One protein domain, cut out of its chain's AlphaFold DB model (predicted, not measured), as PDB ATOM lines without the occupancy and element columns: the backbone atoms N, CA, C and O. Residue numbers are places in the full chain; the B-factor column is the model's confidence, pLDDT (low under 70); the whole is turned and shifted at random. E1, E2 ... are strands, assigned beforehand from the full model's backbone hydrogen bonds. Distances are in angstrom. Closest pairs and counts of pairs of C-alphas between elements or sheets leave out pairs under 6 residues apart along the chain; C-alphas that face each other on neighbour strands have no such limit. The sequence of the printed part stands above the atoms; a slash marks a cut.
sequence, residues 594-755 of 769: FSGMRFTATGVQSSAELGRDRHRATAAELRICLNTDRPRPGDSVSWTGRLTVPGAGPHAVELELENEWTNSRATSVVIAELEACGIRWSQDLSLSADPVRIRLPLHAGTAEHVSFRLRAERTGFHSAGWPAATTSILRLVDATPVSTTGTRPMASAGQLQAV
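What this domain is: This is residues 594 to 755 of the 769 residues of the protein "Polysaccharide pyruvyl transferase CsaB" of Micrococcus terreus (UniProt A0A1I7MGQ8). Two antiparallel sheets lie face to face as an elongated sandwich, with E1, E3, E8, E5, E6 and E10 in one layer and E2, E9, E4 and E7 in the other. Both sheets are strongly twisted, the smaller one also curled, and the strands of both run roughly along the length of the sandwich, with long loops at its ends. The chain winds as a jelly roll, one long hairpin wound over both sheets, in the nested antiparallel pairs E2 with E9, E3 with E8, E4 with E7 and E5 with E6. The 162 printed residues have no named helix and ten named strands, E1 to E10 in order along the chain, and the class is all strand. The whole is compact, with a radius of gyration of the C-alphas of 16.0 A, and spans 51 by 32 by 23 A.

Where its parts are: Find C-alpha 594 at (-16.027, -35.674, 128.758); from there E1 runs through residues 594 to 602, 22.3 A long, and bends by 55 degrees at residue 597. After residues 603 to 620 comes E2, residues 621 to 626, and then E3, residues 636 to 644, 25.0 A long. Look next for C-alpha 649 at (-29.473, -23.779, 134.075), where E4 begins; it reaches residue 659 after 32.1 A. E5, residues 670 to 676, and E6, residues 679 to 684, follow. E7, residues 692 to 700, is 23.6 A long and bends by 52 degrees at residue 697. E8, residues 703 to 712, measures 28.8 A, and E9, residues 726 to 737, is the longest strand by residues, at 34.4 A. E10, residues 751 to 754, ends at C-alpha 754, (-25.696, -25.290, 112.553).

How they stand to each other: Begin at E1, an edge strand of the larger sheet, and cross to E3, where N 598 is 2.8 A from O 640, within hydrogen-bond range. E3 has E8 as its next neighbour, with N 639 and O 708 2.8 A apart. E8 and E5 are antiparallel at 171 degrees between their directions, with N 673 and O 709 2.8 A apart. E5 and E6 form a hairpin, with N 674 and O 681 2.9 A apart. E10 is the other edge strand, where N 680 and O 753 are 2.8 A apart. In the second sheet, E2 and E7 are the edge strands. Look for N 624 and O 728 between E2 and E9, 2.9 A apart, N 656 and O 731 between E9 and E4, 2.8 A, and N 653 and O 696 between E4 and E7, 2.9 A. The parts of the two sheets that face each other are 9.6 A centre to centre, with best planes 23 degrees apart. Between the sheets, the closest C-alphas of E2 and E3 are those of Leu 626 and Val 637, 6.2 A apart. E8 and E9 are near each other, while E1 and E4 are apart.

The domain as a whole: The two C-alphas farthest apart are those of Ala 648 and Ala 720, 52.0 A. The printed part runs from 594 to 755 with no cut. The links E1 to E2, E8 to E9 and E9 to E10 are long, with 18, 13 and 13 residues. Two short pairings lie outside the named strands: residues 616 to 617 with 622 to 623 of E2, and residues 694 to 695 of E7 with 746 to 747. The mean pLDDT of the printed part is 76.4, and 44 residues are under 70, among them residues 605 to 614, 660 to 667 and 716 to 725.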
ATOM      1  N   PHE A 594     -15.887 -34.628 129.767       86.44
ATOM      2  CA  PHE A 594     -16.027 -35.674 128.758       86.44
ATOM      3  C   PHE A 594     -16.250 -37.039 129.418       86.44
ATOM      4  O   PHE A 594     -15.548 -37.428 130.350       86.44
ATOM      5  N   SER A 595     -17.208 -37.815 128.916       85.38
ATOM      6  CA  SER A 595     -17.513 -39.145 129.444       85.38
ATOM      7  C   SER A 595     -17.903 -40.134 128.347       85.38
ATOM      8  O   SER A 595     -18.463 -39.777 127.310       85.38
ATOM      9  N   GLY A 596     -17.589 -41.415 128.572       85.38
ATOM     10  CA  GLY A 596     -17.951 -42.500 127.654       85.38
ATOM     11  C   GLY A 596     -17.297 -42.408 126.271       85.38
ATOM     12  O   GLY A 596     -17.883 -42.884 125.301       85.38
ATOM     13  N   MET A 597     -16.114 -41.793 126.179       89.69
ATOM     14  CA  MET A 597     -15.420 -41.547 124.915       89.69
ATOM     15  C   MET A 597     -14.979 -42.857 124.250       89.69
ATOM     16  O   MET A 597     -14.283 -43.677 124.850       89.69
ATOM     17  N   ARG A 598     -15.364 -43.043 122.989       88.88
ATOM     18  CA  ARG A 598     -14.978 -44.166 122.131       88.88
ATOM     19  C   ARG A 598     -14.148 -43.669 120.965       88.88
ATOM     20  O   ARG A 598     -14.554 -42.742 120.262       88.88
ATOM     21  N   PHE A 599     -13.007 -44.313 120.769       88.75
ATOM     22  CA  PHE A 599     -12.115 -44.046 119.654       88.75
ATOM     23  C   PHE A 599     -12.512 -44.880 118.437       88.75
ATOM     24  O   PHE A 599     -12.769 -46.079 118.557       88.75
ATOM     25  N   THR A 600     -12.511 -44.261 117.263       86.94
ATOM     26  CA  THR A 600     -12.688 -44.938 115.976       86.94
ATOM     27  C   THR A 600     -11.647 -44.441 114.985       86.94
ATOM     28  O   THR A 600     -11.417 -43.239 114.882       86.94
ATOM     29  N   ALA A 601     -11.063 -45.358 114.218       86.25
ATOM     30  CA  ALA A 601     -10.139 -45.065 113.127       86.25
ATOM     31  C   ALA A 601     -10.660 -45.700 111.831       86.25
ATOM     32  O   ALA A 601     -11.166 -46.820 111.849       86.25
ATOM     33  N   THR A 602     -10.562 -44.985 110.714       85.44
ATOM     34  CA  THR A 602     -10.955 -45.446 109.373       85.44
ATOM     35  C   THR A 602      -9.846 -45.084 108.392       85.44
ATOM     36  O   THR A 602      -9.343 -43.967 108.437       85.44
ATOM     37  N   GLY A 603      -9.423 -46.023 107.540       76.94
ATOM     38  CA  GLY A 603      -8.359 -45.802 106.543       76.94
ATOM     39  C   GLY A 603      -6.923 -45.764 107.095       76.94
ATOM     40  O   GLY A 603      -5.973 -45.942 106.339       76.94
ATOM     41  N   VAL A 604      -6.756 -45.647 108.418       74.12
ATOM     42  CA  VAL A 604      -5.461 -45.617 109.124       74.12
ATOM     43  C   VAL A 604      -5.343 -46.754 110.146       74.12
ATOM     44  O   VAL A 604      -6.351 -47.323 110.568       74.12
ATOM     45  N   GLN A 605      -4.110 -47.115 110.530       65.12
ATOM     46  CA  GLN A 605      -3.850 -48.206 111.482       65.12
ATOM     47  C   GLN A 605      -4.573 -47.971 112.821       65.12
ATOM     48  O   GLN A 605      -4.542 -46.868 113.369       65.12
ATOM     49  N   SER A 606      -5.237 -49.007 113.345       53.72
ATOM     50  CA  SER A 606      -5.954 -48.940 114.621       53.72
ATOM     51  C   SER A 606      -4.993 -49.091 115.810       53.72
ATOM     52  O   SER A 606      -3.954 -49.741 115.722       53.72
ATOM     53  N   SER A 607      -5.347 -48.472 116.940       51.91
ATOM     54  CA  SER A 607      -4.504 -48.205 118.119       51.91
ATOM     55  C   SER A 607      -3.940 -49.424 118.881       51.91
ATOM     56  O   SER A 607      -3.468 -49.261 120.002       51.91
ATOM     57  N   ALA A 608      -4.036 -50.648 118.356       45.00
ATOM     58  CA  ALA A 608      -3.568 -51.850 119.050       45.00
ATOM     59  C   ALA A 608      -2.064 -52.131 118.849       45.00
ATOM     60  O   ALA A 608      -1.457 -52.767 119.706       45.00
ATOM     61  N   GLU A 609      -1.454 -51.644 117.761       44.38
ATOM     62  CA  GLU A 609      -0.050 -51.940 117.406       44.38
ATOM     63  C   GLU A 609       0.917 -50.757 117.602       44.38
ATOM     64  O   GLU A 609       2.132 -50.923 117.531       44.38
ATOM     65  N   LEU A 610       0.404 -49.565 117.909       46.44
ATOM     66  CA  LEU A 610       1.188 -48.353 118.159       46.44
ATOM     67  C   LEU A 610       0.841 -47.851 119.562       46.44
ATOM     68  O   LEU A 610      -0.336 -47.697 119.873       46.44
ATOM     69  N   GLY A 611       1.861 -47.676 120.407       45.97
ATOM     70  CA  GLY A 611       1.761 -47.513 121.864       45.97
ATOM     71  C   GLY A 611       0.609 -46.638 122.382       45.97
ATOM     72  O   GLY A 611       0.197 -45.665 121.752       45.97
ATOM     73  N   ARG A 612       0.129 -46.982 123.584       44.31
ATOM     74  CA  ARG A 612      -1.020 -46.385 124.301       44.31
ATOM     75  C   ARG A 612      -0.961 -44.855 124.511       44.31
ATOM     76  O   ARG A 612      -1.942 -44.294 124.984       44.31
ATOM     77  N   ASP A 613       0.122 -44.181 124.126       52.16
ATOM     78  CA  ASP A 613       0.411 -42.778 124.452       52.16
ATOM     79  C   ASP A 613      -0.091 -41.750 123.415       52.16
ATOM     80  O   ASP A 613      -0.118 -40.553 123.699       52.16
ATOM     81  N   ARG A 614      -0.511 -42.173 122.209       63.22
ATOM     82  CA  ARG A 614      -0.877 -41.237 121.113       63.22
ATOM     83  C   ARG A 614      -2.356 -40.844 121.042       63.22
ATOM     84  O   ARG A 614      -2.693 -39.845 120.411       63.22
ATOM     85  N   HIS A 615      -3.237 -41.603 121.686       75.75
ATOM     86  CA  HIS A 615      -4.667 -41.309 121.764       75.75
ATOM     87  C   HIS A 615      -5.103 -41.389 123.217       75.75
ATOM     88  O   HIS A 615      -5.022 -42.453 123.828       75.75
ATOM     89  N   ARG A 616      -5.584 -40.280 123.770       79.19
ATOM     90  CA  ARG A 616      -5.965 -40.199 125.180       79.19
ATOM     91  C   ARG A 616      -7.297 -39.480 125.300       79.19
ATOM     92  O   ARG A 616      -7.481 -38.431 124.703       79.19
ATOM     93  N   ALA A 617      -8.210 -40.044 126.076       80.19
ATOM     94  CA  ALA A 617      -9.429 -39.366 126.487       80.19
ATOM     95  C   ALA A 617      -9.480 -39.362 128.014       80.19
ATOM     96  O   ALA A 617      -9.422 -40.416 128.649       80.19
ATOM     97  N   THR A 618      -9.558 -38.175 128.595       81.50
ATOM     98  CA  THR A 618      -9.793 -37.949 130.022       81.50
ATOM     99  C   THR A 618     -11.076 -37.143 130.190       81.50
ATOM    100  O   THR A 618     -11.691 -36.741 129.205       81.50
ATOM    101  N   ALA A 619     -11.481 -36.881 131.433       75.69
ATOM    102  CA  ALA A 619     -12.623 -36.013 131.701       75.69
ATOM    103  C   ALA A 619     -12.416 -34.572 131.196       75.69
ATOM    104  O   ALA A 619     -13.399 -33.917 130.879       75.69
ATOM    105  N   ALA A 620     -11.171 -34.096 131.080       75.31
ATOM    106  CA  ALA A 620     -10.857 -32.712 130.715       75.31
ATOM    107  C   ALA A 620     -10.200 -32.563 129.330       75.31
ATOM    108  O   ALA A 620     -10.082 -31.454 128.826       75.31
ATOM    109  N   GLU A 621      -9.762 -33.652 128.698       87.00
ATOM    110  CA  GLU A 621      -8.932 -33.579 127.490       87.00
ATOM    111  C   GLU A 621      -9.188 -34.751 126.541       87.00
ATOM    112  O   GLU A 621      -9.240 -35.907 126.972       87.00
ATOM    113  N   LEU A 622      -9.257 -34.456 125.242       86.19
ATOM    114  CA  LEU A 622      -9.258 -35.425 124.151       86.19
ATOM    115  C   LEU A 622      -8.041 -35.199 123.245       86.19
ATOM    116  O   LEU A 622      -8.024 -34.282 122.425       86.19
ATOM    117  N   ARG A 623      -7.047 -36.079 123.337       85.75
ATOM    118  CA  ARG A 623      -5.915 -36.154 122.409       85.75
ATOM    119  C   ARG A 623      -6.206 -37.147 121.298       85.75
ATOM    120  O   ARG A 623      -6.544 -38.309 121.558       85.75
ATOM    121  N   ILE A 624      -6.037 -36.710 120.057       87.56
ATOM    122  CA  ILE A 624      -6.229 -37.548 118.880       87.56
ATOM    123  C   ILE A 624      -5.114 -37.335 117.855       87.56
ATOM    124  O   ILE A 624      -4.627 -36.227 117.665       87.56
ATOM    125  N   CYS A 625      -4.708 -38.419 117.201       84.69
ATOM    126  CA  CYS A 625      -3.558 -38.444 116.309       84.69
ATOM    127  C   CYS A 625      -3.918 -39.128 114.984       84.69
ATOM    128  O   CYS A 625      -4.247 -40.311 114.954       84.69
ATOM    129  N   LEU A 626      -3.826 -38.419 113.862       82.62
ATOM    130  CA  LEU A 626      -3.906 -39.028 112.537       82.62
ATOM    131  C   LEU A 626      -2.518 -39.581 112.174       82.62
ATOM    132  O   LEU A 626      -1.637 -38.848 111.729       82.62
ATOM    133  N   ASN A 627      -2.303 -40.871 112.434       74.75
ATOM    134  CA  ASN A 627      -0.987 -41.511 112.350       74.75
ATOM    135  C   ASN A 627      -0.650 -41.988 110.926       74.75
ATOM    136  O   ASN A 627      -0.597 -43.186 110.652       74.75
ATOM    137  N   THR A 628      -0.482 -41.041 110.008       71.81
ATOM    138  CA  THR A 628      -0.038 -41.302 108.637       71.81
ATOM    139  C   THR A 628       0.763 -40.116 108.118       71.81
ATOM    140  O   THR A 628       0.381 -38.958 108.297       71.81
ATOM    141  N   ASP A 629       1.866 -40.413 107.438       69.75
ATOM    142  CA  ASP A 629       2.659 -39.436 106.694       69.75
ATOM    143  C   ASP A 629       2.103 -39.178 105.278       69.75
ATOM    144  O   ASP A 629       2.592 -38.316 104.545       69.75
ATOM    145  N   ARG A 630       1.065 -39.932 104.885       75.44
ATOM    146  CA  ARG A 630       0.361 -39.847 103.601       75.44
ATOM    147  C   ARG A 630      -1.155 -39.959 103.806       75.44
ATOM    148  O   ARG A 630      -1.739 -40.967 103.390       75.44
ATOM    149  N   PRO A 631      -1.805 -38.964 104.430       80.69
ATOM    150  CA  PRO A 631      -3.258 -38.961 104.569       80.69
ATOM    151  C   PRO A 631      -3.927 -39.072 103.200       80.69
ATOM    152  O   PRO A 631      -3.525 -38.396 102.251       80.69
ATOM    153  N   ARG A 632      -4.924 -39.947 103.083       82.50
ATOM    154  CA  ARG A 632      -5.731 -40.158 101.877       82.50
ATOM    155  C   ARG A 632      -7.166 -39.704 102.128       82.50
ATOM    156  O   ARG A 632      -7.638 -39.820 103.253       82.50
ATOM    157  N   PRO A 633      -7.898 -39.244 101.098       84.81
ATOM    158  CA  PRO A 633      -9.309 -38.914 101.245       84.81
ATOM    159  C   PRO A 633     -10.083 -40.069 101.894       84.81
ATOM    160  O   PRO A 633     -10.083 -41.184 101.372       84.81
ATOM    161  N   GLY A 634     -10.728 -39.796 103.030       80.38
ATOM    162  CA  GLY A 634     -11.462 -40.795 103.815       80.38
ATOM    163  C   GLY A 634     -10.716 -41.340 105.037       80.38
ATOM    164  O   GLY A 634     -11.363 -41.917 105.915       80.38
ATOM    165  N   ASP A 635      -9.405 -41.103 105.153       87.62
ATOM    166  CA  ASP A 635      -8.666 -41.376 106.384       87.62
ATOM    167  C   ASP A 635      -9.216 -40.487 107.498       87.62
ATOM    168  O   ASP A 635      -9.321 -39.266 107.355       87.62
ATOM    169  N   SER A 636      -9.601 -41.088 108.618       89.81
ATOM    170  CA  SER A 636     -10.106 -40.330 109.755       89.81
ATOM    171  C   SER A 636      -9.892 -41.041 111.078       89.81
ATOM    172  O   SER A 636      -9.868 -42.270 111.169       89.81
ATOM    173  N   VAL A 637      -9.766 -40.231 112.119       90.56
ATOM    174  CA  VAL A 637      -9.763 -40.657 113.513       90.56
ATOM    175  C   VAL A 637     -10.770 -39.800 114.265       90.56
ATOM    176  O   VAL A 637     -10.828 -38.592 114.046       90.56
ATOM    177  N   SER A 638     -11.573 -40.393 115.147       91.75
ATOM    178  CA  SER A 638     -12.495 -39.628 115.991       91.75
ATOM    179  C   SER A 638     -12.655 -40.180 117.397       91.75
ATOM    180  O   SER A 638     -12.616 -41.390 117.619       91.75
ATOM    181  N   TRP A 639     -12.909 -39.264 118.325       93.44
ATOM    182  CA  TRP A 639     -13.478 -39.521 119.635       93.44
ATOM    183  C   TRP A 639     -14.971 -39.196 119.612       93.44
ATOM    184  O   TRP A 639     -15.357 -38.102 119.210       93.44
ATOM    185  N   THR A 640     -15.807 -40.128 120.066       92.44
ATOM    186  CA  THR A 640     -17.263 -39.935 120.196       92.44
ATOM    187  C   THR A 640     -17.716 -40.270 121.609       92.44
ATOM    188  O   THR A 640     -17.328 -41.302 122.149       92.44
ATOM    189  N   GLY A 641     -18.510 -39.409 122.234       92.31
ATOM    190  CA  GLY A 641     -18.963 -39.618 123.606       92.31
ATOM    191  C   GLY A 641     -19.914 -38.527 124.066       92.31
ATOM    192  O   GLY A 641     -20.741 -38.048 123.288       92.31
ATOM    193  N   ARG A 642     -19.831 -38.160 125.346       90.06
ATOM    194  CA  ARG A 642     -20.729 -37.187 125.970       90.06
ATOM    195  C   ARG A 642     -19.962 -36.056 126.637       90.06
ATOM    196  O   ARG A 642     -18.946 -36.307 127.274       90.06
ATOM    197  N   LEU A 643     -20.496 -34.847 126.528       89.25
ATOM    198  CA  LEU A 643     -20.078 -33.661 127.260       89.25
ATOM    199  C   LEU A 643     -21.179 -33.303 128.267       89.25
ATOM    200  O   LEU A 643     -22.331 -33.088 127.888       89.25
ATOM    201  N   THR A 644     -20.840 -33.283 129.552       86.00
ATOM    202  CA  THR A 644     -21.798 -33.080 130.653       86.00
ATOM    203  C   THR A 644     -21.363 -31.943 131.547       86.00
ATOM    204  O   THR A 644     -20.187 -31.884 131.872       86.00
ATOM    205  N   VAL A 645     -22.304 -31.124 132.018       82.25
ATOM    206  CA  VAL A 645     -22.093 -30.131 133.088       82.25
ATOM    207  C   VAL A 645     -23.071 -30.442 134.237       82.25
ATOM    208  O   VAL A 645     -24.272 -30.489 133.977       82.25
ATOM    209  N   PRO A 646     -22.633 -30.696 135.483       70.31
ATOM    210  CA  PRO A 646     -23.469 -30.848 136.659       70.31
ATOM    211  C   PRO A 646     -24.034 -29.493 137.095       70.31
ATOM    212  O   PRO A 646     -23.425 -28.445 136.899       70.31
ATOM    213  N   GLY A 647     -25.216 -29.527 137.708       71.38
ATOM    214  CA  GLY A 647     -25.956 -28.336 138.126       71.38
ATOM    215  C   GLY A 647     -27.240 -28.144 137.323       71.38
ATOM    216  O   GLY A 647     -27.724 -29.071 136.673       71.38
ATOM    217  N   ALA A 648     -27.805 -26.940 137.380       68.38
ATOM    218  CA  ALA A 648     -29.023 -26.572 136.667       68.38
ATOM    219  C   ALA A 648     -28.859 -25.210 135.983       68.38
ATOM    220  O   ALA A 648     -28.195 -24.319 136.512       68.38
ATOM    221  N   GLY A 649     -29.495 -25.035 134.824       74.88
ATOM    222  CA  GLY A 649     -29.473 -23.779 134.075       74.88
ATOM    223  C   GLY A 649     -28.417 -23.728 132.961       74.88
ATOM    224  O   GLY A 649     -27.592 -24.634 132.819       74.88
ATOM    225  N   PRO A 650     -28.452 -22.687 132.114       76.94
ATOM    226  CA  PRO A 650     -27.572 -22.589 130.959       76.94
ATOM    227  C   PRO A 650     -26.138 -22.232 131.363       76.94
ATOM    228  O   PRO A 650     -25.908 -21.393 132.232       76.94
ATOM    229  N   HIS A 651     -25.183 -22.870 130.698       82.00
ATOM    230  CA  HIS A 651     -23.747 -22.708 130.866       82.00
ATOM    231  C   HIS A 651     -23.090 -22.412 129.516       82.00
ATOM    232  O   HIS A 651     -23.567 -22.820 128.454       82.00
ATOM    233  N   ALA A 652     -21.974 -21.695 129.557       81.38
ATOM    234  CA  ALA A 652     -21.033 -21.635 128.456       81.38
ATOM    235  C   ALA A 652     -19.835 -22.519 128.771       81.38
ATOM    236  O   ALA A 652     -19.110 -22.229 129.722       81.38
ATOM    237  N   VAL A 653     -19.626 -23.540 127.946       84.44
ATOM    238  CA  VAL A 653     -18.437 -24.388 127.996       84.44
ATOM    239  C   VAL A 653     -17.403 -23.839 127.027       84.44
ATOM    240  O   VAL A 653     -17.713 -23.622 125.854       84.44
ATOM    241  N   GLU A 654     -16.193 -23.604 127.514       81.31
ATOM    242  CA  GLU A 654     -15.046 -23.184 126.717       81.31
ATOM    243  C   GLU A 654     -14.120 -24.378 126.490       81.31
ATOM    244  O   GLU A 654     -13.686 -25.054 127.425       81.31
ATOM    245  N   LEU A 655     -13.858 -24.643 125.216       85.69
ATOM    246  CA  LEU A 655     -12.946 -25.664 124.739       85.69
ATOM    247  C   LEU A 655     -11.772 -24.983 124.047       85.69
ATOM    248  O   LEU A 655     -11.974 -24.009 123.327       85.69
ATOM    249  N   GLU A 656     -10.569 -25.511 124.202       84.31
ATOM    250  CA  GLU A 656      -9.389 -25.038 123.483       84.31
ATOM    251  C   GLU A 656      -8.789 -26.182 122.676       84.31
ATOM    252  O   GLU A 656      -8.516 -27.259 123.203       84.31
ATOM    253  N   LEU A 657      -8.648 -25.963 121.372       84.81
ATOM    254  CA  LEU A 657      -7.973 -26.869 120.466       84.81
ATOM    255  C   LEU A 657      -6.532 -26.409 120.278       84.81
ATOM    256  O   LEU A 657      -6.286 -25.345 119.710       84.81
ATOM    257  N   GLU A 658      -5.594 -27.256 120.670       81.62
ATOM    258  CA  GLU A 658      -4.178 -27.123 120.361       81.62
ATOM    259  C   GLU A 658      -3.820 -28.054 119.200       81.62
ATOM    260  O   GLU A 658      -4.254 -29.211 119.129       81.62
ATOM    261  N   ASN A 659      -3.014 -27.544 118.277       76.31
ATOM    262  CA  ASN A 659      -2.551 -28.277 117.114       76.31
ATOM    263  C   ASN A 659      -1.030 -28.150 117.011       76.31
ATOM    264  O   ASN A 659      -0.493 -27.050 116.919       76.31
ATOM    265  N   GLU A 660      -0.336 -29.286 117.009       63.94
ATOM    266  CA  GLU A 660       1.131 -29.342 117.027       63.94
ATOM    267  C   GLU A 660       1.751 -29.152 115.623       63.94
ATOM    268  O   GLU A 660       2.969 -29.243 115.464       63.94
ATOM    269  N   TRP A 661       0.943 -28.910 114.580       65.38
ATOM    270  CA  TRP A 661       1.415 -28.910 113.193       65.38
ATOM    271  C   TRP A 661       0.800 -27.829 112.295       65.38
ATOM    272  O   TRP A 661      -0.412 -27.740 112.162       65.38
ATOM    273  N   THR A 662       1.635 -27.102 111.546       63.44
ATOM    274  CA  THR A 662       1.208 -26.219 110.440       63.44
ATOM    275  C   THR A 662       2.033 -26.435 109.192       63.44
ATOM    276  O   THR A 662       3.255 -26.570 109.272       63.44
ATOM    277  N   ASN A 663       1.395 -26.366 108.025       65.12
ATOM    278  CA  ASN A 663       2.089 -26.415 106.745       65.12
ATOM    279  C   ASN A 663       1.253 -25.741 105.652       65.12
ATOM    280  O   ASN A 663       0.341 -26.345 105.098       65.12
ATOM    281  N   SER A 664       1.615 -24.520 105.257       61.84
ATOM    282  CA  SER A 664       0.889 -23.747 104.236       61.84
ATOM    283  C   SER A 664       0.845 -24.396 102.842       61.84
ATOM    284  O   SER A 664       0.061 -23.974 101.997       61.84
ATOM    285  N   ARG A 665       1.644 -25.442 102.576       58.62
ATOM    286  CA  ARG A 665       1.587 -26.236 101.329       58.62
ATOM    287  C   ARG A 665       0.598 -27.405 101.399       58.62
ATOM    288  O   ARG A 665       0.370 -28.073 100.392       58.62
ATOM    289  N   ALA A 666       0.028 -27.660 102.572       64.75
ATOM    290  CA  ALA A 666      -0.891 -28.751 102.870       64.75
ATOM    291  C   ALA A 666      -2.330 -28.272 103.135       64.75
ATOM    292  O   ALA A 666      -3.096 -28.941 103.832       64.75
ATOM    293  N   THR A 667      -2.707 -27.131 102.553       67.88
ATOM    294  CA  THR A 667      -4.062 -26.577 102.655       67.88
ATOM    295  C   THR A 667      -5.117 -27.574 102.203       67.88
ATOM    296  O   THR A 667      -5.045 -28.145 101.106       67.88
ATOM    297  N   SER A 668      -6.118 -27.739 103.057       74.25
ATOM    298  CA  SER A 668      -7.278 -28.610 102.909       74.25
ATOM    299  C   SER A 668      -6.920 -30.092 102.851       74.25
ATOM    300  O   SER A 668      -7.628 -30.876 102.222       74.25
ATOM    301  N   VAL A 669      -5.796 -30.488 103.459       78.94
ATOM    302  CA  VAL A 669      -5.417 -31.901 103.561       78.94
ATOM    303  C   VAL A 669      -6.010 -32.529 104.817       78.94
ATOM    304  O   VAL A 669      -6.715 -33.520 104.671       78.94
ATOM    305  N   VAL A 670      -5.797 -31.957 106.011       84.12
ATOM    306  CA  VAL A 670      -6.355 -32.462 107.282       84.12
ATOM    307  C   VAL A 670      -7.244 -31.408 107.933       84.12
ATOM    308  O   VAL A 670      -6.797 -30.303 108.238       84.12
ATOM    309  N   ILE A 671      -8.497 -31.777 108.173       87.69
ATOM    310  CA  ILE A 671      -9.511 -30.935 108.801       87.69
ATOM    311  C   ILE A 671      -9.814 -31.480 110.195       87.69
ATOM    312  O   ILE A 671     -10.103 -32.672 110.351       87.69
ATOM    313  N   ALA A 672      -9.756 -30.606 111.197       91.25
ATOM    314  CA  ALA A 672     -10.311 -30.867 112.515       91.25
ATOM    315  C   ALA A 672     -11.793 -30.489 112.526       91.25
ATOM    316  O   ALA A 672     -12.164 -29.413 112.059       91.25
ATOM    317  N   GLU A 673     -12.630 -31.369 113.063       93.00
ATOM    318  CA  GLU A 673     -14.071 -31.173 113.199       93.00
ATOM    319  C   GLU A 673     -14.505 -31.446 114.640       93.00
ATOM    320  O   GLU A 673     -14.151 -32.475 115.222       93.00
ATOM    321  N   LEU A 674     -15.314 -30.551 115.202       93.75
ATOM    322  CA  LEU A 674     -15.985 -30.728 116.486       93.75
ATOM    323  C   LEU A 674     -17.493 -30.581 116.288       93.75
ATOM    324  O   LEU A 674     -17.965 -29.530 115.861       93.75
ATOM    325  N   GLU A 675     -18.256 -31.611 116.632       92.19
ATOM    326  CA  GLU A 675     -19.717 -31.573 116.654       92.19
ATOM    327  C   GLU A 675     -20.227 -31.702 118.087       92.19
ATOM    328  O   GLU A 675     -19.962 -32.709 118.745       92.19
ATOM    329  N   ALA A 676     -20.963 -30.697 118.560       88.44
ATOM    330  CA  ALA A 676     -21.626 -30.697 119.862       88.44
ATOM    331  C   ALA A 676     -22.736 -29.635 119.905       88.44
ATOM    332  O   ALA A 676     -22.647 -28.618 119.221       88.44
ATOM    333  N   CYS A 677     -23.772 -29.848 120.723       83.94
ATOM    334  CA  CYS A 677     -24.843 -28.865 120.965       83.94
ATOM    335  C   CYS A 677     -25.521 -28.340 119.673       83.94
ATOM    336  O   CYS A 677     -25.835 -27.156 119.558       83.94
ATOM    337  N   GLY A 678     -25.700 -29.204 118.663       81.31
ATOM    338  CA  GLY A 678     -26.282 -28.826 117.364       81.31
ATOM    339  C   GLY A 678     -25.387 -27.928 116.499       81.31
ATOM    340  O   GLY A 678     -25.872 -27.290 115.565       81.31
ATOM    341  N   ILE A 679     -24.091 -27.853 116.798       85.62
ATOM    342  CA  ILE A 679     -23.103 -27.047 116.080       85.62
ATOM    343  C   ILE A 679     -21.999 -27.965 115.563       85.62
ATOM    344  O   ILE A 679     -21.517 -28.832 116.288       85.62
ATOM    345  N   ARG A 680     -21.580 -27.739 114.318       91.88
ATOM    346  CA  ARG A 680     -20.360 -28.289 113.731       91.88
ATOM    347  C   ARG A 680     -19.365 -27.154 113.570       91.88
ATOM    348  O   ARG A 680     -19.620 -26.196 112.843       91.88
ATOM    349  N   TRP A 681     -18.241 -27.279 114.246       93.31
ATOM    350  CA  TRP A 681     -17.063 -26.461 114.037       93.31
ATOM    351  C   TRP A 681     -16.071 -27.230 113.164       93.31
ATOM    352  O   TRP A 681     -15.878 -28.427 113.378       93.31
ATOM    353  N   SER A 682     -15.447 -26.564 112.195       91.25
ATOM    354  CA  SER A 682     -14.357 -27.148 111.413       91.25
ATOM    355  C   SER A 682     -13.231 -26.157 111.134       91.25
ATOM    356  O   SER A 682     -13.459 -24.961 110.926       91.25
ATOM    357  N   GLN A 683     -11.997 -26.657 111.104       87.25
ATOM    358  CA  GLN A 683     -10.814 -25.873 110.767       87.25
ATOM    359  C   GLN A 683      -9.779 -26.715 110.030       87.25
ATOM    360  O   GLN A 683      -9.498 -27.859 110.385       87.25
ATOM    361  N   ASP A 684      -9.176 -26.105 109.018       84.62
ATOM    362  CA  ASP A 684      -7.994 -26.632 108.354       84.62
ATOM    363  C   ASP A 684      -6.757 -26.410 109.232       84.62
ATOM    364  O   ASP A 684      -6.329 -25.273 109.455       84.62
ATOM    365  N   LEU A 685      -6.193 -27.512 109.731       77.69
ATOM    366  CA  LEU A 685      -5.057 -27.501 110.655       77.69
ATOM    367  C   LEU A 685      -3.772 -26.968 110.014       77.69
ATOM    368  O   LEU A 685      -2.851 -26.546 110.705       77.69
ATOM    369  N   SER A 686      -3.697 -26.951 108.685       70.75
ATOM    370  CA  SER A 686      -2.515 -26.473 107.973       70.75
ATOM    371  C   SER A 686      -2.345 -24.945 108.018       70.75
ATOM    372  O   SER A 686      -1.243 -24.454 107.759       70.75
ATOM    373  N   LEU A 687      -3.416 -24.208 108.351       64.69
ATOM    374  CA  LEU A 687      -3.477 -22.746 108.278       64.69
ATOM    375  C   LEU A 687      -2.881 -22.038 109.502       64.69
ATOM    376  O   LEU A 687      -2.353 -20.939 109.350       64.69
ATOM    377  N   SER A 688      -2.991 -22.621 110.701       62.19
ATOM    378  CA  SER A 688      -2.437 -22.050 111.938       62.19
ATOM    379  C   SER A 688      -2.248 -23.107 113.039       62.19
ATOM    380  O   SER A 688      -3.017 -24.064 113.132       62.19
ATOM    381  N   ALA A 689      -1.206 -22.916 113.856       64.69
ATOM    382  CA  ALA A 689      -0.901 -23.678 115.071       64.69
ATOM    383  C   ALA A 689      -1.339 -22.898 116.323       64.69
ATOM    384  O   ALA A 689      -1.133 -23.360 117.442       64.69
ATOM    385  N   ASP A 690      -1.914 -21.703 116.144       59.28
ATOM    386  CA  ASP A 690      -2.467 -20.921 117.242       59.28
ATOM    387  C   ASP A 690      -3.614 -21.706 117.903       59.28
ATOM    388  O   ASP A 690      -4.457 -22.260 117.185       59.28
ATOM    389  N   PRO A 691      -3.702 -21.723 119.245       68.06
ATOM    390  CA  PRO A 691      -4.813 -22.359 119.935       68.06
ATOM    391  C   PRO A 691      -6.160 -21.768 119.514       68.06
ATOM    392  O   PRO A 691      -6.335 -20.543 119.438       68.06
ATOM    393  N   VAL A 692      -7.137 -22.637 119.264       73.81
ATOM    394  CA  VAL A 692      -8.491 -22.219 118.897       73.81
ATOM    395  C   VAL A 692      -9.446 -22.433 120.045       73.81
ATOM    396  O   VAL A 692      -9.730 -23.559 120.438       73.81
ATOM    397  N   ARG A 693     -10.000 -21.332 120.546       78.31
ATOM    398  CA  ARG A 693     -11.012 -21.349 121.595       78.31
ATOM    399  C   ARG A 693     -12.390 -21.442 120.981       78.31
ATOM    400  O   ARG A 693     -12.737 -20.626 120.127       78.31
ATOM    401  N   ILE A 694     -13.168 -22.414 121.431       82.19
ATOM    402  CA  ILE A 694     -14.520 -22.720 120.982       82.19
ATOM    403  C   ILE A 694     -15.435 -22.640 122.200       82.19
ATOM    404  O   ILE A 694     -15.301 -23.401 123.152       82.19
ATOM    405  N   ARG A 695     -16.394 -21.721 122.163       82.56
ATOM    406  CA  ARG A 695     -17.391 -21.528 123.211       82.56
ATOM    407  C   ARG A 695     -18.719 -22.125 122.771       82.56
ATOM    408  O   ARG A 695     -19.274 -21.700 121.756       82.56
ATOM    409  N   LEU A 696     -19.238 -23.077 123.542       84.81
ATOM    410  CA  LEU A 696     -20.479 -23.799 123.263       84.81
ATOM    411  C   LEU A 696     -21.544 -23.519 124.337       84.81
ATOM    412  O   LEU A 696     -21.227 -23.534 125.529       84.81
ATOM    413  N   PRO A 697     -22.809 -23.280 123.949       83.25
ATOM    414  CA  PRO A 697     -23.912 -23.211 124.898       83.25
ATOM    415  C   PRO A 697     -24.350 -24.622 125.303       83.25
ATOM    416  O   PRO A 697     -24.719 -25.424 124.449       83.25
ATOM    417  N   LEU A 698     -24.355 -24.911 126.603       82.62
ATOM    418  CA  LEU A 698     -24.765 -26.200 127.160       82.62
ATOM    419  C   LEU A 698     -25.735 -25.984 128.322       82.62
ATOM    420  O   LEU A 698     -25.585 -25.029 129.078       82.62
ATOM    421  N   HIS A 699     -26.732 -26.848 128.502       79.00
ATOM    422  CA  HIS A 699     -27.559 -26.809 129.708       79.00
ATOM    423  C   HIS A 699     -26.964 -27.733 130.772       79.00
ATOM    424  O   HIS A 699     -26.626 -28.881 130.498       79.00
ATOM    425  N   ALA A 700     -26.816 -27.254 132.004       74.19
ATOM    426  CA  ALA A 700     -26.395 -28.137 133.078       74.19
ATOM    427  C   ALA A 700     -27.476 -29.195 133.347       74.19
ATOM    428  O   ALA A 700     -28.676 -28.924 133.255       74.19
ATOM    429  N   GLY A 701     -27.032 -30.420 133.621       67.31
ATOM    430  CA  GLY A 701     -27.871 -31.606 133.761       67.31
ATOM    431  C   GLY A 701     -28.146 -32.354 132.451       67.31
ATOM    432  O   GLY A 701     -28.663 -33.469 132.511       67.31
ATOM    433  N   THR A 702     -27.782 -31.811 131.279       74.50
ATOM    434  CA  THR A 702     -27.885 -32.533 129.998       74.50
ATOM    435  C   THR A 702     -26.556 -33.173 129.612       74.50
ATOM    436  O   THR A 702     -25.491 -32.579 129.778       74.50
ATOM    437  N   ALA A 703     -26.619 -34.394 129.078       80.19
ATOM    438  CA  ALA A 703     -25.468 -35.072 128.499       80.19
ATOM    439  C   ALA A 703     -25.507 -34.911 126.978       80.19
ATOM    440  O   ALA A 703     -26.192 -35.670 126.291       80.19
ATOM    441  N   GLU A 704     -24.788 -33.916 126.467       85.94
ATOM    442  CA  GLU A 704     -24.756 -33.626 125.036       85.94
ATOM    443  C   GLU A 704     -23.807 -34.569 124.312       85.94
ATOM    444  O   GLU A 704     -22.729 -34.900 124.806       85.94
ATOM    445  N   HIS A 705     -24.205 -35.006 123.121       90.25
ATOM    446  CA  HIS A 705     -23.326 -35.805 122.281       90.25
ATOM    447  C   HIS A 705     -22.182 -34.930 121.760       90.25
ATOM    448  O   HIS A 705     -22.426 -33.852 121.213       90.25
ATOM    449  N   VAL A 706     -20.945 -35.408 121.900       92.69
ATOM    450  CA  VAL A 706     -19.748 -34.741 121.377       92.69
ATOM    451  C   VAL A 706     -18.960 -35.681 120.474       92.69
ATOM    452  O   VAL A 706     -18.705 -36.837 120.820       92.69
ATOM    453  N   SER A 707     -18.573 -35.178 119.306       93.94
ATOM    454  CA  SER A 707     -17.695 -35.862 118.360       93.94
ATOM    455  C   SER A 707     -16.540 -34.945 117.983       93.94
ATOM    456  O   SER A 707     -16.767 -33.895 117.392       93.94
ATOM    457  N   PHE A 708     -15.310 -35.359 118.277       94.94
ATOM    458  CA  PHE A 708     -14.091 -34.669 117.860       94.94
ATOM    459  C   PHE A 708     -13.320 -35.548 116.872       94.94
ATOM    460  O   PHE A 708     -12.983 -36.689 117.193       94.94
ATOM    461  N   ARG A 709     -13.078 -35.052 115.657       93.50
ATOM    462  CA  ARG A 709     -12.547 -35.827 114.528       93.50
ATOM    463  C   ARG A 709     -11.410 -35.091 113.829       93.50
ATOM    464  O   ARG A 709     -11.506 -33.893 113.598       93.50
ATOM    465  N   LEU A 710     -10.395 -35.841 113.398       91.06
ATOM    466  CA  LEU A 710      -9.479 -35.434 112.332       91.06
ATOM    467  C   LEU A 710      -9.796 -36.238 111.074       91.06
ATOM    468  O   LEU A 710      -9.915 -37.465 111.135       91.06
ATOM    469  N   ARG A 711      -9.937 -35.557 109.940       90.12
ATOM    470  CA  ARG A 711     -10.275 -36.160 108.647       90.12
ATOM    471  C   ARG A 711      -9.344 -35.644 107.565       90.12
ATOM    472  O   ARG A 711      -9.139 -34.442 107.437       90.12
ATOM    473  N   ALA A 712      -8.859 -36.557 106.738       86.50
ATOM    474  CA  ALA A 712      -8.170 -36.227 105.512       86.50
ATOM    475  C   ALA A 712      -9.171 -36.000 104.365       86.50
ATOM    476  O   ALA A 712      -9.949 -36.894 104.021       86.50
ATOM    477  N   GLU A 713      -9.152 -34.813 103.757       84.44
ATOM    478  CA  GLU A 713      -9.997 -34.482 102.597       84.44
ATOM    479  C   GLU A 713      -9.279 -34.653 101.261       84.44
ATOM    480  O   GLU A 713      -9.905 -34.917 100.233       84.44
ATOM    481  N   ARG A 714      -7.952 -34.524 101.270       79.12
ATOM    482  CA  ARG A 714      -7.098 -34.616 100.085       79.12
ATOM    483  C   ARG A 714      -5.922 -35.537 100.364       79.12
ATOM    484  O   ARG A 714      -5.559 -35.771 101.510       79.12
ATOM    485  N   THR A 715      -5.319 -36.057  99.300       75.75
ATOM    486  CA  THR A 715      -4.098 -36.855  99.419       75.75
ATOM    487  C   THR A 715      -2.920 -35.949  99.784       75.75
ATOM    488  O   THR A 715      -2.642 -34.994  99.059       75.75
ATOM    489  N   GLY A 716      -2.222 -36.249 100.880       64.44
ATOM    490  CA  GLY A 716      -0.948 -35.613 101.228       64.44
ATOM    491  C   GLY A 716       0.185 -36.056 100.290       64.44
ATOM    492  O   GLY A 716       0.203 -37.193  99.817       64.44
ATOM    493  N   PHE A 717       1.143 -35.170 100.011       59.66
ATOM    494  CA  PHE A 717       2.325 -35.475  99.191       59.66
ATOM    495  C   PHE A 717       3.572 -35.613 100.072       59.66
ATOM    496  O   PHE A 717       3.727 -34.860 101.034       59.66
ATOM    497  N   HIS A 718       4.513 -36.491  99.697       48.91
ATOM    498  CA  HIS A 718       5.869 -36.442 100.255       48.91
ATOM    499  C   HIS A 718       6.568 -35.169  99.775       48.91
ATOM    500  O   HIS A 718       7.214 -35.133  98.732       48.91
ATOM    501  N   SER A 719       6.437 -34.114 100.562       44.09
ATOM    502  CA  SER A 719       7.458 -33.081 100.662       44.09
ATOM    503  C   SER A 719       8.203 -33.304 101.978       44.09
ATOM    504  O   SER A 719       7.661 -33.939 102.883       44.09
ATOM    505  N   ALA A 720       9.437 -32.816 102.093       44.75
ATOM    506  CA  ALA A 720      10.341 -33.023 103.232       44.75
ATOM    507  C   ALA A 720       9.862 -32.432 104.590       44.75
ATOM    508  O   ALA A 720      10.684 -32.138 105.447       44.75
ATOM    509  N   GLY A 721       8.553 -32.237 104.796       49.03
ATOM    510  CA  GLY A 721       7.971 -31.591 105.978       49.03
ATOM    511  C   GLY A 721       6.584 -32.094 106.406       49.03
ATOM    512  O   GLY A 721       5.907 -31.390 107.154       49.03
ATOM    513  N   TRP A 722       6.121 -33.265 105.946       59.00
ATOM    514  CA  TRP A 722       4.935 -33.898 106.543       59.00
ATOM    515  C   TRP A 722       5.362 -34.759 107.750       59.00
ATOM    516  O   TRP A 722       6.170 -35.671 107.560       59.00
ATOM    517  N   PRO A 723       4.892 -34.491 108.982       60.38
ATOM    518  CA  PRO A 723       5.263 -35.276 110.156       60.38
ATOM    519  C   PRO A 723       4.671 -36.683 110.065       60.38
ATOM    520  O   PRO A 723       3.600 -36.881 109.506       60.38
ATOM    521  N   ALA A 724       5.316 -37.672 110.685       64.19
ATOM    522  CA  ALA A 724       4.815 -39.052 110.693       64.19
ATOM    523  C   ALA A 724       3.403 -39.211 111.311       64.19
ATOM    524  O   ALA A 724       2.773 -40.258 111.167       64.19
ATOM    525  N   ALA A 725       2.924 -38.181 112.014       69.62
ATOM    526  CA  ALA A 725       1.626 -38.104 112.655       69.62
ATOM    527  C   ALA A 725       1.151 -36.645 112.758       69.62
ATOM    528  O   ALA A 725       1.959 -35.752 113.010       69.62
ATOM    529  N   THR A 726      -0.156 -36.411 112.622       76.88
ATOM    530  CA  THR A 726      -0.792 -35.113 112.907       76.88
ATOM    531  C   THR A 726      -1.591 -35.216 114.205       76.88
ATOM    532  O   THR A 726      -2.594 -35.929 114.250       76.88
ATOM    533  N   THR A 727      -1.146 -34.524 115.256       81.56
ATOM    534  CA  THR A 727      -1.752 -34.576 116.597       81.56
ATOM    535  C   THR A 727      -2.548 -33.312 116.888       81.56
ATOM    536  O   THR A 727      -2.081 -32.200 116.640       81.56
ATOM    537  N   SER A 728      -3.731 -33.481 117.472       84.00
ATOM    538  CA  SER A 728      -4.522 -32.379 118.014       84.00
ATOM    539  C   SER A 728      -5.068 -32.731 119.391       84.00
ATOM    540  O   SER A 728      -5.417 -33.886 119.665       84.00
ATOM    541  N   ILE A 729      -5.134 -31.726 120.258       84.31
ATOM    542  CA  ILE A 729      -5.559 -31.856 121.651       84.31
ATOM    543  C   ILE A 729      -6.719 -30.897 121.880       84.31
ATOM    544  O   ILE A 729      -6.577 -29.700 121.671       84.31
ATOM    545  N   LEU A 730      -7.870 -31.416 122.300       88.06
ATOM    546  CA  LEU A 730      -9.033 -30.616 122.675       88.06
ATOM    547  C   LEU A 730      -9.181 -30.627 124.198       88.06
ATOM    548  O   LEU A 730      -9.445 -31.681 124.778       88.06
ATOM    549  N   ARG A 731      -9.026 -29.469 124.838       85.31
ATOM    550  CA  ARG A 731      -9.087 -29.288 126.295       85.31
ATOM    551  C   ARG A 731     -10.376 -28.590 126.710       85.31
ATOM    552  O   ARG A 731     -10.838 -27.683 126.027       85.31
ATOM    553  N   LEU A 732     -10.930 -28.992 127.846       80.81
ATOM    554  CA  LEU A 732     -11.939 -28.243 128.589       80.81
ATOM    555  C   LEU A 732     -11.240 -27.184 129.431       80.81
ATOM    556  O   LEU A 732     -10.442 -27.523 130.301       80.81
ATOM    557  N   VAL A 733     -11.536 -25.917 129.152       71.25
ATOM    558  CA  VAL A 733     -10.879 -24.772 129.795       71.25
ATOM    559  C   VAL A 733     -11.763 -24.168 130.877       71.25
ATOM    560  O   VAL A 733     -11.273 -23.857 131.957       71.25
ATOM    561  N   ASP A 734     -13.061 -24.017 130.607       72.94
ATOM    562  CA  ASP A 734     -13.993 -23.397 131.550       72.94
ATOM    563  C   ASP A 734     -15.447 -23.842 131.302       72.94
ATOM    564  O   ASP A 734     -15.811 -24.296 130.213       72.94
ATOM    565  N   ALA A 735     -16.298 -23.703 132.315       75.75
ATOM    566  CA  ALA A 735     -17.733 -23.940 132.249       75.75
ATOM    567  C   ALA A 735     -18.476 -22.983 133.193       75.75
ATOM    568  O   ALA A 735     -18.699 -23.264 134.370       75.75
ATOM    569  N   THR A 736     -18.893 -21.838 132.652       74.38
ATOM    570  CA  THR A 736     -19.508 -20.749 133.436       74.38
ATOM    571  C   THR A 736     -21.035 -20.729 133.324       74.38
ATOM    572  O   THR A 736     -21.556 -20.825 132.208       74.38
ATOM    573  N   PRO A 737     -21.783 -20.544 134.428       73.50
ATOM    574  CA  PRO A 737     -23.215 -20.261 134.372       73.50
ATOM    575  C   PRO A 737     -23.486 -18.936 133.648       73.50
ATOM    576  O   PRO A 737     -22.787 -17.946 133.866       73.50
ATOM    577  N   VAL A 738     -24.531 -18.881 132.822       72.38
ATOM    578  CA  VAL A 738     -24.923 -17.668 132.084       72.38
ATOM    579  C   VAL A 738     -26.411 -17.358 132.260       72.38
ATOM    580  O   VAL A 738     -27.217 -18.243 132.528       72.38
ATOM    581  N   SER A 739     -26.813 -16.089 132.132       62.25
ATOM    582  CA  SER A 739     -28.234 -15.713 132.166       62.25
ATOM    583  C   SER A 739     -28.970 -16.246 130.931       62.25
ATOM    584  O   SER A 739     -28.401 -16.268 129.842       62.25
ATOM    585  N   THR A 740     -30.246 -16.616 131.083       51.59
ATOM    586  CA  THR A 740     -31.117 -17.312 130.107       51.59
ATOM    587  C   THR A 740     -31.237 -16.686 128.708       51.59
ATOM    588  O   THR A 740     -31.778 -17.314 127.800       51.59
ATOM    589  N   THR A 741     -30.699 -15.490 128.487       42.41
ATOM    590  CA  THR A 741     -30.613 -14.836 127.180       42.41
ATOM    591  C   THR A 741     -29.247 -15.052 126.514       42.41
ATOM    592  O   THR A 741     -28.353 -14.219 126.620       42.41
ATOM    593  N   GLY A 742     -29.133 -16.150 125.762       51.75
ATOM    594  CA  GLY A 742     -28.374 -16.215 124.506       51.75
ATOM    595  C   GLY A 742     -26.845 -16.166 124.563       51.75
ATOM    596  O   GLY A 742     -26.243 -15.237 124.027       51.75
ATOM    597  N   THR A 743     -26.194 -17.223 125.044       57.75
ATOM    598  CA  THR A 743     -24.823 -17.525 124.608       57.75
ATOM    599  C   THR A 743     -24.852 -18.070 123.184       57.75
ATOM    600  O   THR A 743     -25.317 -19.178 122.928       57.75
ATOM    601  N   ARG A 744     -24.387 -17.264 122.224       67.62
ATOM    602  CA  ARG A 744     -24.145 -17.739 120.857       67.62
ATOM    603  C   ARG A 744     -22.857 -18.564 120.835       67.62
ATOM    604  O   ARG A 744     -21.910 -18.193 121.530       67.62
ATOM    605  N   PRO A 745     -22.794 -19.640 120.037       78.06
ATOM    606  CA  PRO A 745     -21.537 -20.329 119.818       78.06
ATOM    607  C   PRO A 745     -20.537 -19.401 119.137       78.06
ATOM    608  O   PRO A 745     -20.892 -18.646 118.227       78.06
ATOM    609  N   MET A 746     -19.293 -19.442 119.597       77.00
ATOM    610  CA  MET A 746     -18.204 -18.624 119.072       77.00
ATOM    611  C   MET A 746     -16.948 -19.473 118.949       77.00
ATOM    612  O   MET A 746     -16.731 -20.371 119.755       77.00
ATOM    613  N   ALA A 747     -16.117 -19.174 117.958       76.38
ATOM    614  CA  ALA A 747     -14.791 -19.751 117.834       76.38
ATOM    615  C   ALA A 747     -13.800 -18.647 117.451       76.38
ATOM    616  O   ALA A 747     -14.154 -17.758 116.674       76.38
ATOM    617  N   SER A 748     -12.581 -18.673 117.997       65.81
ATOM    618  CA  SER A 748     -11.537 -17.691 117.657       65.81
ATOM    619  C   SER A 748     -11.009 -17.853 116.223       65.81
ATOM    620  O   SER A 748     -10.491 -16.894 115.654       65.81
ATOM    621  N   ALA A 749     -11.179 -19.041 115.633       69.88
ATOM    622  CA  ALA A 749     -10.894 -19.377 114.240       69.88
ATOM    623  C   ALA A 749     -11.749 -20.581 113.781       69.88
ATOM    624  O   ALA A 749     -12.398 -21.241 114.594       69.88
ATOM    625  N   GLY A 750     -11.756 -20.874 112.476       79.38
ATOM    626  CA  GLY A 750     -12.567 -21.946 111.880       79.38
ATOM    627  C   GLY A 750     -13.991 -21.514 111.509       79.38
ATOM    628  O   GLY A 750     -14.388 -20.364 111.699       79.38
ATOM    629  N   GLN A 751     -14.760 -22.430 110.922       81.75
ATOM    630  CA  GLN A 751     -16.141 -22.192 110.498       81.75
ATOM    631  C   GLN A 751     -17.121 -22.874 111.451       81.75
ATOM    632  O   GLN A 751     -16.962 -24.047 111.771       81.75
ATOM    633  N   LEU A 752     -18.159 -22.146 111.872       82.81
ATOM    634  CA  LEU A 752     -19.275 -22.678 112.655       82.81
ATOM    635  C   LEU A 752     -20.503 -22.846 111.758       82.81
ATOM    636  O   LEU A 752     -20.930 -21.902 111.095       82.81
ATOM    637  N   GLN A 753     -21.091 -24.037 111.766       86.81
ATOM    638  CA  GLN A 753     -22.305 -24.377 111.028       86.81
ATOM    639  C   GLN A 753     -23.338 -24.990 111.980       86.81
ATOM    640  O   GLN A 753     -22.992 -25.788 112.849       86.81
ATOM    641  N   ALA A 754     -24.613 -24.637 111.819       80.56
ATOM    642  CA  ALA A 754     -25.696 -25.290 112.553       80.56
ATOM    643  C   ALA A 754     -25.974 -26.679 111.954       80.56
ATOM    644  O   ALA A 754     -26.106 -26.818 110.737       80.56
ATOM    645  N   VAL A 755     -26.090 -27.697 112.804       77.81
ATOM    646  CA  VAL A 755     -26.425 -29.073 112.423       77.81
ATOM    647  C   VAL A 755     -27.891 -29.330 112.787       77.81
ATOM    648  O   VAL A 755     -28.261 -29.148 113.948       77.81
TER     649      VAL A 755